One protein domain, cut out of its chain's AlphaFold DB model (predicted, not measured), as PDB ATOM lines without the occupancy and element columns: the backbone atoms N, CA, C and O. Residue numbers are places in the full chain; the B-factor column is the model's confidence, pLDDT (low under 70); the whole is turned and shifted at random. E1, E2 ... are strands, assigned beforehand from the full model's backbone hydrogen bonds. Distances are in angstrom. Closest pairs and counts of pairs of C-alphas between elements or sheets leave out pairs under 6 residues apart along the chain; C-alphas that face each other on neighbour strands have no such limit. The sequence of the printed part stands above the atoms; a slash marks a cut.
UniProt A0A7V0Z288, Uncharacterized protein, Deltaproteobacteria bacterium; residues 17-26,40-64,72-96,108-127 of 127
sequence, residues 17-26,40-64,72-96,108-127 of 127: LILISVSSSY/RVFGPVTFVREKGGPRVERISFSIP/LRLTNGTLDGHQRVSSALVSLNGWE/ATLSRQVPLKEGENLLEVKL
ATOM      1  N   LEU A  17     -64.323   3.445 -28.737       67.44
ATOM      2  CA  LEU A  17     -65.553   2.643 -28.760       67.44
ATOM      3  C   LEU A  17     -66.220   2.681 -30.140       67.44
ATOM      4  O   LEU A  17     -66.432   3.759 -30.693       67.44
ATOM      5  N   ILE A  18     -66.617   1.530 -30.677       68.56
ATOM      6  CA  ILE A  18     -67.599   1.454 -31.760       68.56
ATOM      7  C   ILE A  18     -68.764   0.579 -31.305       68.56
ATOM      8  O   ILE A  18     -68.553  -0.567 -30.925       68.56
ATOM      9  N   LEU A  19     -69.992   1.088 -31.387       73.88
ATOM     10  CA  LEU A  19     -71.208   0.297 -31.178       73.88
ATOM     11  C   LEU A  19     -71.806  -0.077 -32.526       73.88
ATOM     12  O   LEU A  19     -72.026   0.803 -33.351       73.88
ATOM     13  N   ILE A  20     -72.106  -1.352 -32.751       74.12
ATOM     14  CA  ILE A  20     -72.772  -1.824 -33.970       74.12
ATOM     15  C   ILE A  20     -74.058  -2.559 -33.610       74.12
ATOM     16  O   ILE A  20     -74.092  -3.388 -32.704       74.12
ATOM     17  N   SER A  21     -75.120  -2.268 -34.354       76.56
ATOM     18  CA  SER A  21     -76.390  -2.988 -34.304       76.56
ATOM     19  C   SER A  21     -76.941  -3.181 -35.713       76.56
ATOM     20  O   SER A  21     -76.701  -2.366 -36.602       76.56
ATOM     21  N   VAL A  22     -77.686  -4.259 -35.927       75.25
ATOM     22  CA  VAL A  22     -78.410  -4.532 -37.169       75.25
ATOM     23  C   VAL A  22     -79.888  -4.632 -36.841       75.25
ATOM     24  O   VAL A  22     -80.303  -5.458 -36.030       75.25
ATOM     25  N   SER A  23     -80.688  -3.808 -37.504       74.44
ATOM     26  CA  SER A  23     -82.146  -3.808 -37.380       74.44
ATOM     27  C   SER A  23     -82.806  -4.086 -38.721       74.44
ATOM     28  O   SER A  23     -82.314  -3.637 -39.754       74.44
ATOM     29  N   SER A  24     -83.938  -4.776 -38.704       66.06
ATOM     30  CA  SER A  24     -84.829  -4.872 -39.856       66.06
ATOM     31  C   SER A  24     -85.347  -3.484 -40.259       66.06
ATOM     32  O   SER A  24     -85.647  -2.651 -39.400       66.06
ATOM     33  N   SER A  25     -85.440  -3.210 -41.562       59.72
ATOM     34  CA  SER A  25     -85.999  -1.961 -42.077       59.72
ATOM     35  C   SER A  25     -87.507  -2.096 -42.299       59.72
ATOM     36  O   SER A  25     -87.947  -2.370 -43.413       59.72
ATOM     37  N   TYR A  26     -88.311  -1.850 -41.267       53.47
ATOM     38  CA  TYR A  26     -89.754  -1.660 -41.433       53.47
ATOM     39  C   TYR A  26     -90.047  -0.177 -41.706       53.47
ATOM     40  O   TYR A  26     -89.721   0.691 -40.898       53.47
ATOM     41  N   ARG A  40     -84.506  -5.694 -33.899       72.75
ATOM     42  CA  ARG A  40     -83.050  -5.835 -33.954       72.75
ATOM     43  C   ARG A  40     -82.673  -7.310 -34.073       72.75
ATOM     44  O   ARG A  40     -82.823  -8.078 -33.137       72.75
ATOM     45  N   VAL A  41     -82.129  -7.689 -35.227       77.62
ATOM     46  CA  VAL A  41     -81.687  -9.069 -35.494       77.62
ATOM     47  C   VAL A  41     -80.287  -9.360 -34.958       77.62
ATOM     48  O   VAL A  41     -79.918 -10.518 -34.797       77.62
ATOM     49  N   PHE A  42     -79.492  -8.320 -34.689       83.12
ATOM     50  CA  PHE A  42     -78.152  -8.468 -34.129       83.12
ATOM     51  C   PHE A  42     -77.705  -7.209 -33.365       83.12
ATOM     52  O   PHE A  42     -77.908  -6.080 -33.818       83.12
ATOM     53  N   GLY A  43     -77.034  -7.398 -32.227       70.75
ATOM     54  CA  GLY A  43     -76.432  -6.328 -31.418       70.75
ATOM     55  C   GLY A  43     -77.323  -5.799 -30.280       70.75
ATOM     56  O   GLY A  43     -78.440  -6.279 -30.104       70.75
ATOM     57  N   PRO A  44     -76.854  -4.805 -29.501       74.12
ATOM     58  CA  PRO A  44     -75.675  -3.972 -29.735       74.12
ATOM     59  C   PRO A  44     -74.373  -4.676 -29.335       74.12
ATOM     60  O   PRO A  44     -74.280  -5.260 -28.259       74.12
ATOM     61  N   VAL A  45     -73.357  -4.594 -30.193       83.88
ATOM     62  CA  VAL A  45     -72.002  -5.060 -29.873       83.88
ATOM     63  C   VAL A  45     -71.045  -3.885 -29.809       83.88
ATOM     64  O   VAL A  45     -71.015  -3.045 -30.708       83.88
ATOM     65  N   THR A  46     -70.260  -3.859 -28.739       81.94
ATOM     66  CA  THR A  46     -69.248  -2.845 -28.469       81.94
ATOM     67  C   THR A  46     -67.869  -3.374 -28.831       81.94
ATOM     68  O   THR A  46     -67.411  -4.348 -28.242       81.94
ATOM     69  N   PHE A  47     -67.188  -2.692 -29.742       82.94
ATOM     70  CA  PHE A  47     -65.809  -2.965 -30.126       82.94
ATOM     71  C   PHE A  47     -64.898  -1.923 -29.487       82.94
ATOM     72  O   PHE A  47     -65.165  -0.719 -29.582       82.94
ATOM     73  N   VAL A  48     -63.833  -2.385 -28.833       78.19
ATOM     74  CA  VAL A  48     -62.890  -1.521 -28.117       78.19
ATOM     75  C   VAL A  48     -61.498  -1.680 -28.699       78.19
ATOM     76  O   VAL A  48     -60.955  -2.780 -28.767       78.19
ATOM     77  N   ARG A  49     -60.874  -0.562 -29.073       72.69
ATOM     78  CA  ARG A  49     -59.482  -0.578 -29.532       72.69
ATOM     79  C   ARG A  49     -58.518  -0.559 -28.346       72.69
ATOM     80  O   ARG A  49     -58.395   0.456 -27.659       72.69
ATOM     81  N   GLU A  50     -57.780  -1.647 -28.158       67.56
ATOM     82  CA  GLU A  50     -56.660  -1.720 -27.213       67.56
ATOM     83  C   GLU A  50     -55.360  -1.165 -27.836       67.56
ATOM     84  O   GLU A  50     -55.189  -1.118 -29.058       67.56
ATOM     85  N   LYS A  51     -54.413  -0.710 -27.001       61.09
ATOM     86  CA  LYS A  51     -53.086  -0.277 -27.475       61.09
ATOM     87  C   LYS A  51     -52.329  -1.478 -28.057       61.09
ATOM     88  O   LYS A  51     -52.161  -2.473 -27.366       61.09
ATOM     89  N   GLY A  52     -51.801  -1.354 -29.278       62.78
ATOM     90  CA  GLY A  52     -50.924  -2.382 -29.863       62.78
ATOM     91  C   GLY A  52     -50.981  -2.521 -31.384       62.78
ATOM     92  O   GLY A  52     -50.086  -3.122 -31.967       62.78
ATOM     93  N   GLY A  53     -51.980  -1.932 -32.041       64.44
ATOM     94  CA  GLY A  53     -52.121  -1.971 -33.498       64.44
ATOM     95  C   GLY A  53     -53.540  -2.343 -33.913       64.44
ATOM     96  O   GLY A  53     -54.413  -2.427 -33.047       64.44
ATOM     97  N   PRO A  54     -53.798  -2.505 -35.222       70.25
ATOM     98  CA  PRO A  54     -55.143  -2.784 -35.672       70.25
ATOM     99  C   PRO A  54     -55.596  -4.199 -35.305       70.25
ATOM    100  O   PRO A  54     -54.912  -5.161 -35.662       70.25
ATOM    101  N   ARG A  55     -56.746  -4.345 -34.641       80.88
ATOM    102  CA  ARG A  55     -57.304  -5.655 -34.258       80.88
ATOM    103  C   ARG A  55     -58.496  -5.984 -35.140       80.88
ATOM    104  O   ARG A  55     -59.356  -5.135 -35.346       80.88
ATOM    105  N   VAL A  56     -58.529  -7.212 -35.659       86.75
ATOM    106  CA  VAL A  56     -59.686  -7.745 -36.387       86.75
ATOM    107  C   VAL A  56     -60.525  -8.567 -35.421       86.75
ATOM    108  O   VAL A  56     -60.055  -9.571 -34.887       86.75
ATOM    109  N   GLU A  57     -61.759  -8.141 -35.212       88.88
ATOM    110  CA  GLU A  57     -62.777  -8.849 -34.451       88.88
ATOM    111  C   GLU A  57     -63.782  -9.475 -35.413       88.88
ATOM    112  O   GLU A  57     -64.189  -8.855 -36.396       88.88
ATOM    113  N   ARG A  58     -64.145 -10.729 -35.150       91.94
ATOM    114  CA  ARG A  58     -65.029 -11.530 -35.995       91.94
ATOM    115  C   ARG A  58     -66.196 -12.013 -35.167       91.94
ATOM    116  O   ARG A  58     -65.979 -12.631 -34.128       91.94
ATOM    117  N   ILE A  59     -67.408 -11.746 -35.631       89.75
ATOM    118  CA  ILE A  59     -68.631 -12.151 -34.951       89.75
ATOM    119  C   ILE A  59     -69.525 -12.868 -35.942       89.75
ATOM    120  O   ILE A  59     -69.990 -12.274 -36.916       89.75
ATOM    121  N   SER A  60     -69.765 -14.143 -35.669       89.88
ATOM    122  CA  SER A  60     -70.748 -14.929 -36.396       89.88
ATOM    123  C   SER A  60     -72.114 -14.778 -35.738       89.88
ATOM    124  O   SER A  60     -72.225 -14.811 -34.512       89.88
ATOM    125  N   PHE A  61     -73.152 -14.617 -36.546       88.44
ATOM    126  CA  PHE A  61     -74.537 -14.585 -36.093       88.44
ATOM    127  C   PHE A  61     -75.441 -15.219 -37.143       88.44
ATOM    128  O   PHE A  61     -75.165 -15.127 -38.339       88.44
ATOM    129  N   SER A  62     -76.522 -15.854 -36.698       87.50
ATOM    130  CA  SER A  62     -77.443 -16.553 -37.591       87.50
ATOM    131  C   SER A  62     -78.778 -15.834 -37.685       87.50
ATOM    132  O   SER A  62     -79.319 -15.404 -36.668       87.50
ATOM    133  N   ILE A  63     -79.310 -15.722 -38.903       85.12
ATOM    134  CA  ILE A  63     -80.628 -15.142 -39.164       85.12
ATOM    135  C   ILE A  63     -81.585 -16.244 -39.628       85.12
ATOM    136  O   ILE A  63     -81.272 -16.918 -40.609       85.12
ATOM    137  N   PRO A  64     -82.732 -16.438 -38.952       80.25
ATOM    138  CA  PRO A  64     -83.660 -17.519 -39.277       80.25
ATOM    139  C   PRO A  64     -84.423 -17.289 -40.584       80.25
ATOM    140  O   PRO A  64     -84.778 -18.257 -41.233       80.25
ATOM    141  N   LEU A  72     -77.644  -1.858 -41.028       88.19
ATOM    142  CA  LEU A  72     -76.503  -1.837 -40.120       88.19
ATOM    143  C   LEU A  72     -76.323  -0.405 -39.611       88.19
ATOM    144  O   LEU A  72     -76.057   0.502 -40.402       88.19
ATOM    145  N   ARG A  73     -76.466  -0.198 -38.304       88.62
ATOM    146  CA  ARG A  73     -76.192   1.064 -37.609       88.62
ATOM    147  C   ARG A  73     -74.915   0.935 -36.801       88.62
ATOM    148  O   ARG A  73     -74.729  -0.028 -36.063       88.62
ATOM    149  N   LEU A  74     -74.073   1.946 -36.916       88.50
ATOM    150  CA  LEU A  74     -72.818   2.066 -36.208       88.50
ATOM    151  C   LEU A  74     -72.772   3.415 -35.494       88.50
ATOM    152  O   LEU A  74     -73.047   4.445 -36.109       88.50
ATOM    153  N   THR A  75     -72.364   3.413 -34.230       88.50
ATOM    154  CA  THR A  75     -72.011   4.611 -33.465       88.50
ATOM    155  C   THR A  75     -70.510   4.610 -33.217       88.50
ATOM    156  O   THR A  75     -69.950   3.631 -32.728       88.50
ATOM    157  N   ASN A  76     -69.857   5.702 -33.592       87.81
ATOM    158  CA  ASN A  76     -68.433   5.939 -33.440       87.81
ATOM    159  C   ASN A  76     -68.193   6.822 -32.209       87.81
ATOM    160  O   ASN A  76     -68.599   7.987 -32.190       87.81
ATOM    161  N   GLY A  77     -67.499   6.281 -31.214       82.88
ATOM    162  CA  GLY A  77     -67.261   6.925 -29.931       82.88
ATOM    163  C   GLY A  77     -68.494   6.965 -29.029       82.88
ATOM    164  O   GLY A  77     -69.499   6.290 -29.260       82.88
ATOM    165  N   THR A  78     -68.398   7.761 -27.969       77.38
ATOM    166  CA  THR A  78     -69.507   8.016 -27.046       77.38
ATOM    167  C   THR A  78     -70.476   9.053 -27.620       77.38
ATOM    168  O   THR A  78     -70.135   9.804 -28.540       77.38
ATOM    169  N   LEU A  79     -71.689   9.128 -27.055       72.31
ATOM    170  CA  LEU A  79     -72.694  10.134 -27.431       72.31
ATOM    171  C   LEU A  79     -72.162  11.569 -27.285       72.31
ATOM    172  O   LEU A  79     -72.443  12.416 -28.129       72.31
ATOM    173  N   ASP A  80     -71.306  11.800 -26.289       73.38
ATOM    174  CA  ASP A  80     -70.655  13.089 -26.024       73.38
ATOM    175  C   ASP A  80     -69.506  13.405 -27.003       73.38
ATOM    176  O   ASP A  80     -68.855  14.442 -26.914       73.38
ATOM    177  N   GLY A  81     -69.229  12.510 -27.958       69.12
ATOM    178  CA  GLY A  81     -68.224  12.696 -29.002       69.12
ATOM    179  C   GLY A  81     -66.787  12.384 -28.592       69.12
ATOM    180  O   GLY A  81     -65.867  12.607 -29.380       69.12
ATOM    181  N   HIS A  82     -66.582  11.824 -27.402       75.94
ATOM    182  CA  HIS A  82     -65.287  11.298 -26.988       75.94
ATOM    183  C   HIS A  82     -65.025   9.923 -27.622       75.94
ATOM    184  O   HIS A  82     -65.936   9.263 -28.116       75.94
ATOM    185  N   GLN A  83     -63.763   9.474 -27.602       78.25
ATOM    186  CA  GLN A  83     -63.386   8.103 -27.987       78.25
ATOM    187  C   GLN A  83     -63.761   7.714 -29.432       78.25
ATOM    188  O   GLN A  83     -63.975   6.537 -29.716       78.25
ATOM    189  N   ARG A  84     -63.822   8.680 -30.357       82.19
ATOM    190  CA  ARG A  84     -64.084   8.425 -31.780       82.19
ATOM    191  C   ARG A  84     -62.865   7.813 -32.467       82.19
ATOM    192  O   ARG A  84     -61.739   8.292 -32.310       82.19
ATOM    193  N   VAL A  85     -63.085   6.793 -33.292       82.50
ATOM    194  CA  VAL A  85     -62.093   6.316 -34.256       82.50
ATOM    195  C   VAL A  85     -61.944   7.305 -35.410       82.50
ATOM    196  O   VAL A  85     -62.912   7.885 -35.905       82.50
ATOM    197  N   SER A  86     -60.709   7.456 -35.884       82.81
ATOM    198  CA  SER A  86     -60.395   8.100 -37.163       82.81
ATOM    199  C   SER A  86     -60.343   7.114 -38.333       82.81
ATOM    200  O   SER A  86     -60.222   7.541 -39.474       82.81
ATOM    201  N   SER A  87     -60.405   5.807 -38.064       84.50
ATOM    202  CA  SER A  87     -60.372   4.755 -39.079       84.50
ATOM    203  C   SER A  87     -60.943   3.454 -38.523       84.50
ATOM    204  O   SER A  87     -60.480   2.989 -37.482       84.50
ATOM    205  N   ALA A  88     -61.883   2.846 -39.240       88.12
ATOM    206  CA  ALA A  88     -62.309   1.469 -39.025       88.12
ATOM    207  C   ALA A  88     -62.727   0.834 -40.357       88.12
ATOM    208  O   ALA A  88     -63.170   1.526 -41.273       88.12
ATOM    209  N   LEU A  89     -62.569  -0.478 -40.489       90.94
ATOM    210  CA  LEU A  89     -63.101  -1.245 -41.613       90.94
ATOM    211  C   LEU A  89     -64.159  -2.199 -41.068       90.94
ATOM    212  O   LEU A  89     -63.879  -2.957 -40.144       90.94
ATOM    213  N   VAL A  90     -65.362  -2.140 -41.629       92.38
ATOM    214  CA  VAL A  90     -66.474  -3.019 -41.258       92.38
ATOM    215  C   VAL A  90     -66.898  -3.790 -42.491       92.38
ATOM    216  O   VAL A  90     -67.326  -3.187 -43.479       92.38
ATOM    217  N   SER A  91     -66.803  -5.109 -42.414       92.62
ATOM    218  CA  SER A  91     -67.158  -6.030 -43.485       92.62
ATOM    219  C   SER A  91     -68.209  -7.017 -43.007       92.62
ATOM    220  O   SER A  91     -68.194  -7.452 -41.861       92.62
ATOM    221  N   LEU A  92     -69.124  -7.384 -43.893       92.81
ATOM    222  CA  LEU A  92     -70.193  -8.334 -43.627       92.81
ATOM    223  C   LEU A  92     -70.170  -9.399 -44.719       92.81
ATOM    224  O   LEU A  92     -70.284  -9.075 -45.899       92.81
ATOM    225  N   ASN A  93     -70.002 -10.663 -44.341       91.94
ATOM    226  CA  ASN A  93     -69.865 -11.790 -45.268       91.94
ATOM    227  C   ASN A  93     -68.762 -11.572 -46.325       91.94
ATOM    228  O   ASN A  93     -68.916 -11.966 -47.480       91.94
ATOM    229  N   GLY A  94     -67.673 -10.894 -45.946       89.81
ATOM    230  CA  GLY A  94     -66.579 -10.513 -46.847       89.81
ATOM    231  C   GLY A  94     -66.846  -9.277 -47.720       89.81
ATOM    232  O   GLY A  94     -65.944  -8.840 -48.431       89.81
ATOM    233  N   TRP A  95     -68.041  -8.678 -47.667       91.88
ATOM    234  CA  TRP A  95     -68.351  -7.423 -48.355       91.88
ATOM    235  C   TRP A  95     -68.060  -6.216 -47.462       91.88
ATOM    236  O   TRP A  95     -68.586  -6.116 -46.356       91.88
ATOM    237  N   GLU A  96     -67.241  -5.279 -47.942       92.75
ATOM    238  CA  GLU A  96     -66.938  -4.042 -47.216       92.75
ATOM    239  C   GLU A  96     -68.179  -3.145 -47.115       92.75
ATOM    240  O   GLU A  96     -68.593  -2.515 -48.092       92.75
ATOM    241  N   ALA A 108     -70.201  10.796 -35.936       84.06
ATOM    242  CA  ALA A 108     -70.747  10.141 -34.748       84.06
ATOM    243  C   ALA A 108     -71.490   8.843 -35.077       84.06
ATOM    244  O   ALA A 108     -71.414   7.882 -34.322       84.06
ATOM    245  N   THR A 109     -72.211   8.796 -36.198       85.44
ATOM    246  CA  THR A 109     -73.002   7.628 -36.589       85.44
ATOM    247  C   THR A 109     -72.890   7.356 -38.079       85.44
ATOM    248  O   THR A 109     -72.742   8.262 -38.900       85.44
ATOM    249  N   LEU A 110     -72.961   6.078 -38.432       87.81
ATOM    250  CA  LEU A 110     -73.017   5.586 -39.800       87.81
ATOM    251  C   LEU A 110     -74.166   4.586 -39.894       87.81
ATOM    252  O   LEU A 110     -74.378   3.777 -38.993       87.81
ATOM    253  N   SER A 111     -74.921   4.628 -40.985       89.12
ATOM    254  CA  SER A 111     -75.939   3.616 -41.255       89.12
ATOM    255  C   SER A 111     -75.930   3.224 -42.723       89.12
ATOM    256  O   SER A 111     -75.660   4.052 -43.597       89.12
ATOM    257  N   ARG A 112     -76.138   1.936 -42.996       89.38
ATOM    258  CA  ARG A 112     -76.159   1.402 -44.358       89.38
ATOM    259  C   ARG A 112     -77.083   0.208 -44.442       89.38
ATOM    260  O   ARG A 112     -77.105  -0.632 -43.546       89.38
ATOM    261  N   GLN A 113     -77.841   0.153 -45.527       88.00
ATOM    262  CA  GLN A 113     -78.644  -1.010 -45.848       88.00
ATOM    263  C   GLN A 113     -77.711  -2.138 -46.297       88.00
ATOM    264  O   GLN A 113     -76.833  -1.915 -47.133       88.00
ATOM    265  N   VAL A 114     -77.862  -3.317 -45.707       88.44
ATOM    266  CA  VAL A 114     -77.006  -4.475 -45.948       88.44
ATOM    267  C   VAL A 114     -77.846  -5.702 -46.307       88.44
ATOM    268  O   VAL A 114     -78.878  -5.946 -45.674       88.44
ATOM    269  N   PRO A 115     -77.426  -6.488 -47.311       85.06
ATOM    270  CA  PRO A 115     -78.012  -7.792 -47.559       85.06
ATOM    271  C   PRO A 115     -77.455  -8.796 -46.541       85.06
ATOM    272  O   PRO A 115     -76.240  -8.939 -46.399       85.06
ATOM    273  N   LEU A 116     -78.343  -9.498 -45.841       87.31
ATOM    274  CA  LEU A 116     -77.984 -10.644 -45.003       87.31
ATOM    275  C   LEU A 116     -78.447 -11.925 -45.679       87.31
ATOM    276  O   LEU A 116     -79.312 -11.898 -46.551       87.31
ATOM    277  N   LYS A 117     -77.824 -13.035 -45.306       87.69
ATOM    278  CA  LYS A 117     -78.209 -14.367 -45.764       87.69
ATOM    279  C   LYS A 117     -78.991 -15.065 -44.663       87.69
ATOM    280  O   LYS A 117     -78.770 -14.796 -43.484       87.69
ATOM    281  N   GLU A 118     -79.896 -15.945 -45.056       88.31
ATOM    282  CA  GLU A 118     -80.492 -16.894 -44.123       88.31
ATOM    283  C   GLU A 118     -79.401 -17.850 -43.618       88.31
ATOM    284  O   GLU A 118     -78.490 -18.218 -44.366       88.31
ATOM    285  N   GLY A 119     -79.457 -18.210 -42.341       88.75
ATOM    286  CA  GLY A 119     -78.394 -18.946 -41.670       88.75
ATOM    287  C   GLY A 119     -77.235 -18.042 -41.249       88.75
ATOM    288  O   GLY A 119     -77.448 -16.924 -40.775       88.75
ATOM    289  N   GLU A 120     -76.007 -18.545 -41.358       90.62
ATOM    290  CA  GLU A 120     -74.819 -17.904 -40.789       90.62
ATOM    291  C   GLU A 120     -74.350 -16.677 -41.583       90.62
ATOM    292  O   GLU A 120     -74.183 -16.703 -42.805       90.62
ATOM    293  N   ASN A 121     -74.063 -15.605 -40.850       91.94
ATOM    294  CA  ASN A 121     -73.443 -14.387 -41.341       91.94
ATOM    295  C   ASN A 121     -72.213 -14.058 -40.489       91.94
ATOM    296  O   ASN A 121     -72.205 -14.292 -39.281       91.94
ATOM    297  N   LEU A 122     -71.188 -13.475 -41.108       93.44
ATOM    298  CA  LEU A 122     -69.939 -13.091 -40.457       93.44
ATOM    299  C   LEU A 122     -69.738 -11.578 -40.531       93.44
ATOM    300  O   LEU A 122     -69.540 -11.029 -41.615       93.44
ATOM    301  N   LEU A 123     -69.740 -10.911 -39.381       92.50
ATOM    302  CA  LEU A 123     -69.325  -9.520 -39.242       92.50
ATOM    303  C   LEU A 123     -67.840  -9.468 -38.875       92.50
ATOM    304  O   LEU A 123     -67.425 -10.041 -37.870       92.50
ATOM    305  N   GLU A 124     -67.049  -8.747 -39.658       92.44
ATOM    306  CA  GLU A 124     -65.649  -8.459 -39.364       92.44
ATOM    307  C   GLU A 124     -65.470  -6.961 -39.125       92.44
ATOM    308  O   GLU A 124     -65.852  -6.132 -39.953       92.44
ATOM    309  N   VAL A 125     -64.859  -6.606 -38.002       90.50
ATOM    310  CA  VAL A 125     -64.550  -5.223 -37.638       90.50
ATOM    311  C   VAL A 125     -63.056  -5.113 -37.405       90.50
ATOM    312  O   VAL A 125     -62.490  -5.842 -36.600       90.50
ATOM    313  N   LYS A 126     -62.403  -4.197 -38.115       89.00
ATOM    314  CA  LYS A 126     -60.986  -3.891 -37.949       89.00
ATOM    315  C   LYS A 126     -60.825  -2.454 -37.472       89.00
ATOM    316  O   LYS A 126     -61.118  -1.523 -38.226       89.00
ATOM    317  N   LEU A 127     -60.351  -2.299 -36.239       84.38
ATOM    318  CA  LEU A 127     -60.064  -1.014 -35.588       84.38
ATOM    319  C   LEU A 127     -58.574  -0.737 -35.603       84.38
ATOM    320  O   LEU A 127     -57.840  -1.695 -35.310       84.38
TER     321      LEU A 127
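This is residues 17 to 26, 40 to 64, 72 to 96 and 108 to 127 of the 127 residues of an uncharacterized protein of Deltaproteobacteria bacterium (UniProt A0A7V0Z288). The model is a sandwich of two antiparallel sheets face to face, a four-stranded one of E2, E1, E4 and E6 and a three-stranded one of E3, E7 and E5, with the strands of the two sheets running nearly along the same line. The chain passes from one sheet to the other at the links E2 to E3, E4 to E5 and E6 to E7, and the long loop of residues 77 to 88 makes the second of these passages. The printed part has 80 residues, with no named helix and seven named strands, E1 to E7 in order along the chain; the class is all strand. The whole is compact, with a radius of gyration of the C-alphas of 12.7 A and spans of 36 by 27 by 17 A.

E1, residues 17 to 24, is an inner strand, and its neighbour E2, residues 40 to 49, is an edge strand antiparallel to it at 168 degrees, with N 20 and O 45 2.9 A apart, within hydrogen-bond range. On the other side of E1 is E4, residues 72 to 76, antiparallel at 161 degrees, with N 21 and O 73 at 2.8 A. E6, residues 109 to 114, is the other edge strand, antiparallel to E4 at 161 degrees, with N 74 and O 110 at 2.8 A. This sheet is twisted, its C-alphas lying up to 6.3 A off its best plane. In the second sheet, E3, residues 56 to 63, is antiparallel to the inner strand E7, residues 119 to 126, at 159 degrees, with N 59 and O 123 at 2.8 A. E5, residues 89 to 92, is antiparallel to E7 at 175 degrees, with N 91 and O 124 at 2.8 A. The facing parts of the two sheets are 10.2 A centre to centre, their best planes are 10 degrees apart and their strands stand at 17 degrees. The closest C-alphas of E2 and E3 are those of Val 41 and Ile 63, 7.2 A apart. E5 and E6 are only just apart, at 8.2 A.

E1 begins at C-alpha 17 (-65.553, 2.643, -28.760) and is 23.5 A long. E2 measures 24.5 A, E3 22.4 A, E4 13.0 A, E5 10.2 A and E6 15.8 A. E7, 23.3 A long, ends at C-alpha 126 (-60.986, -3.891, -37.949).

The C-alphas farthest apart, of Tyr 26 and Gly 52, are 40.5 A apart. Residues 27 to 39, 65 to 71 and 97 to 107 are not printed, with C-alpha gaps of 10.9 A, 17.3 A and 19.3 A. Of the links printed whole, E4 to E5 is long, E2 to E3 short and E6 to E7 tight. The mean pLDDT of the printed part is 82.0; residues 17 to 18, 24 to 26, 50 to 53 and 81 are under 70.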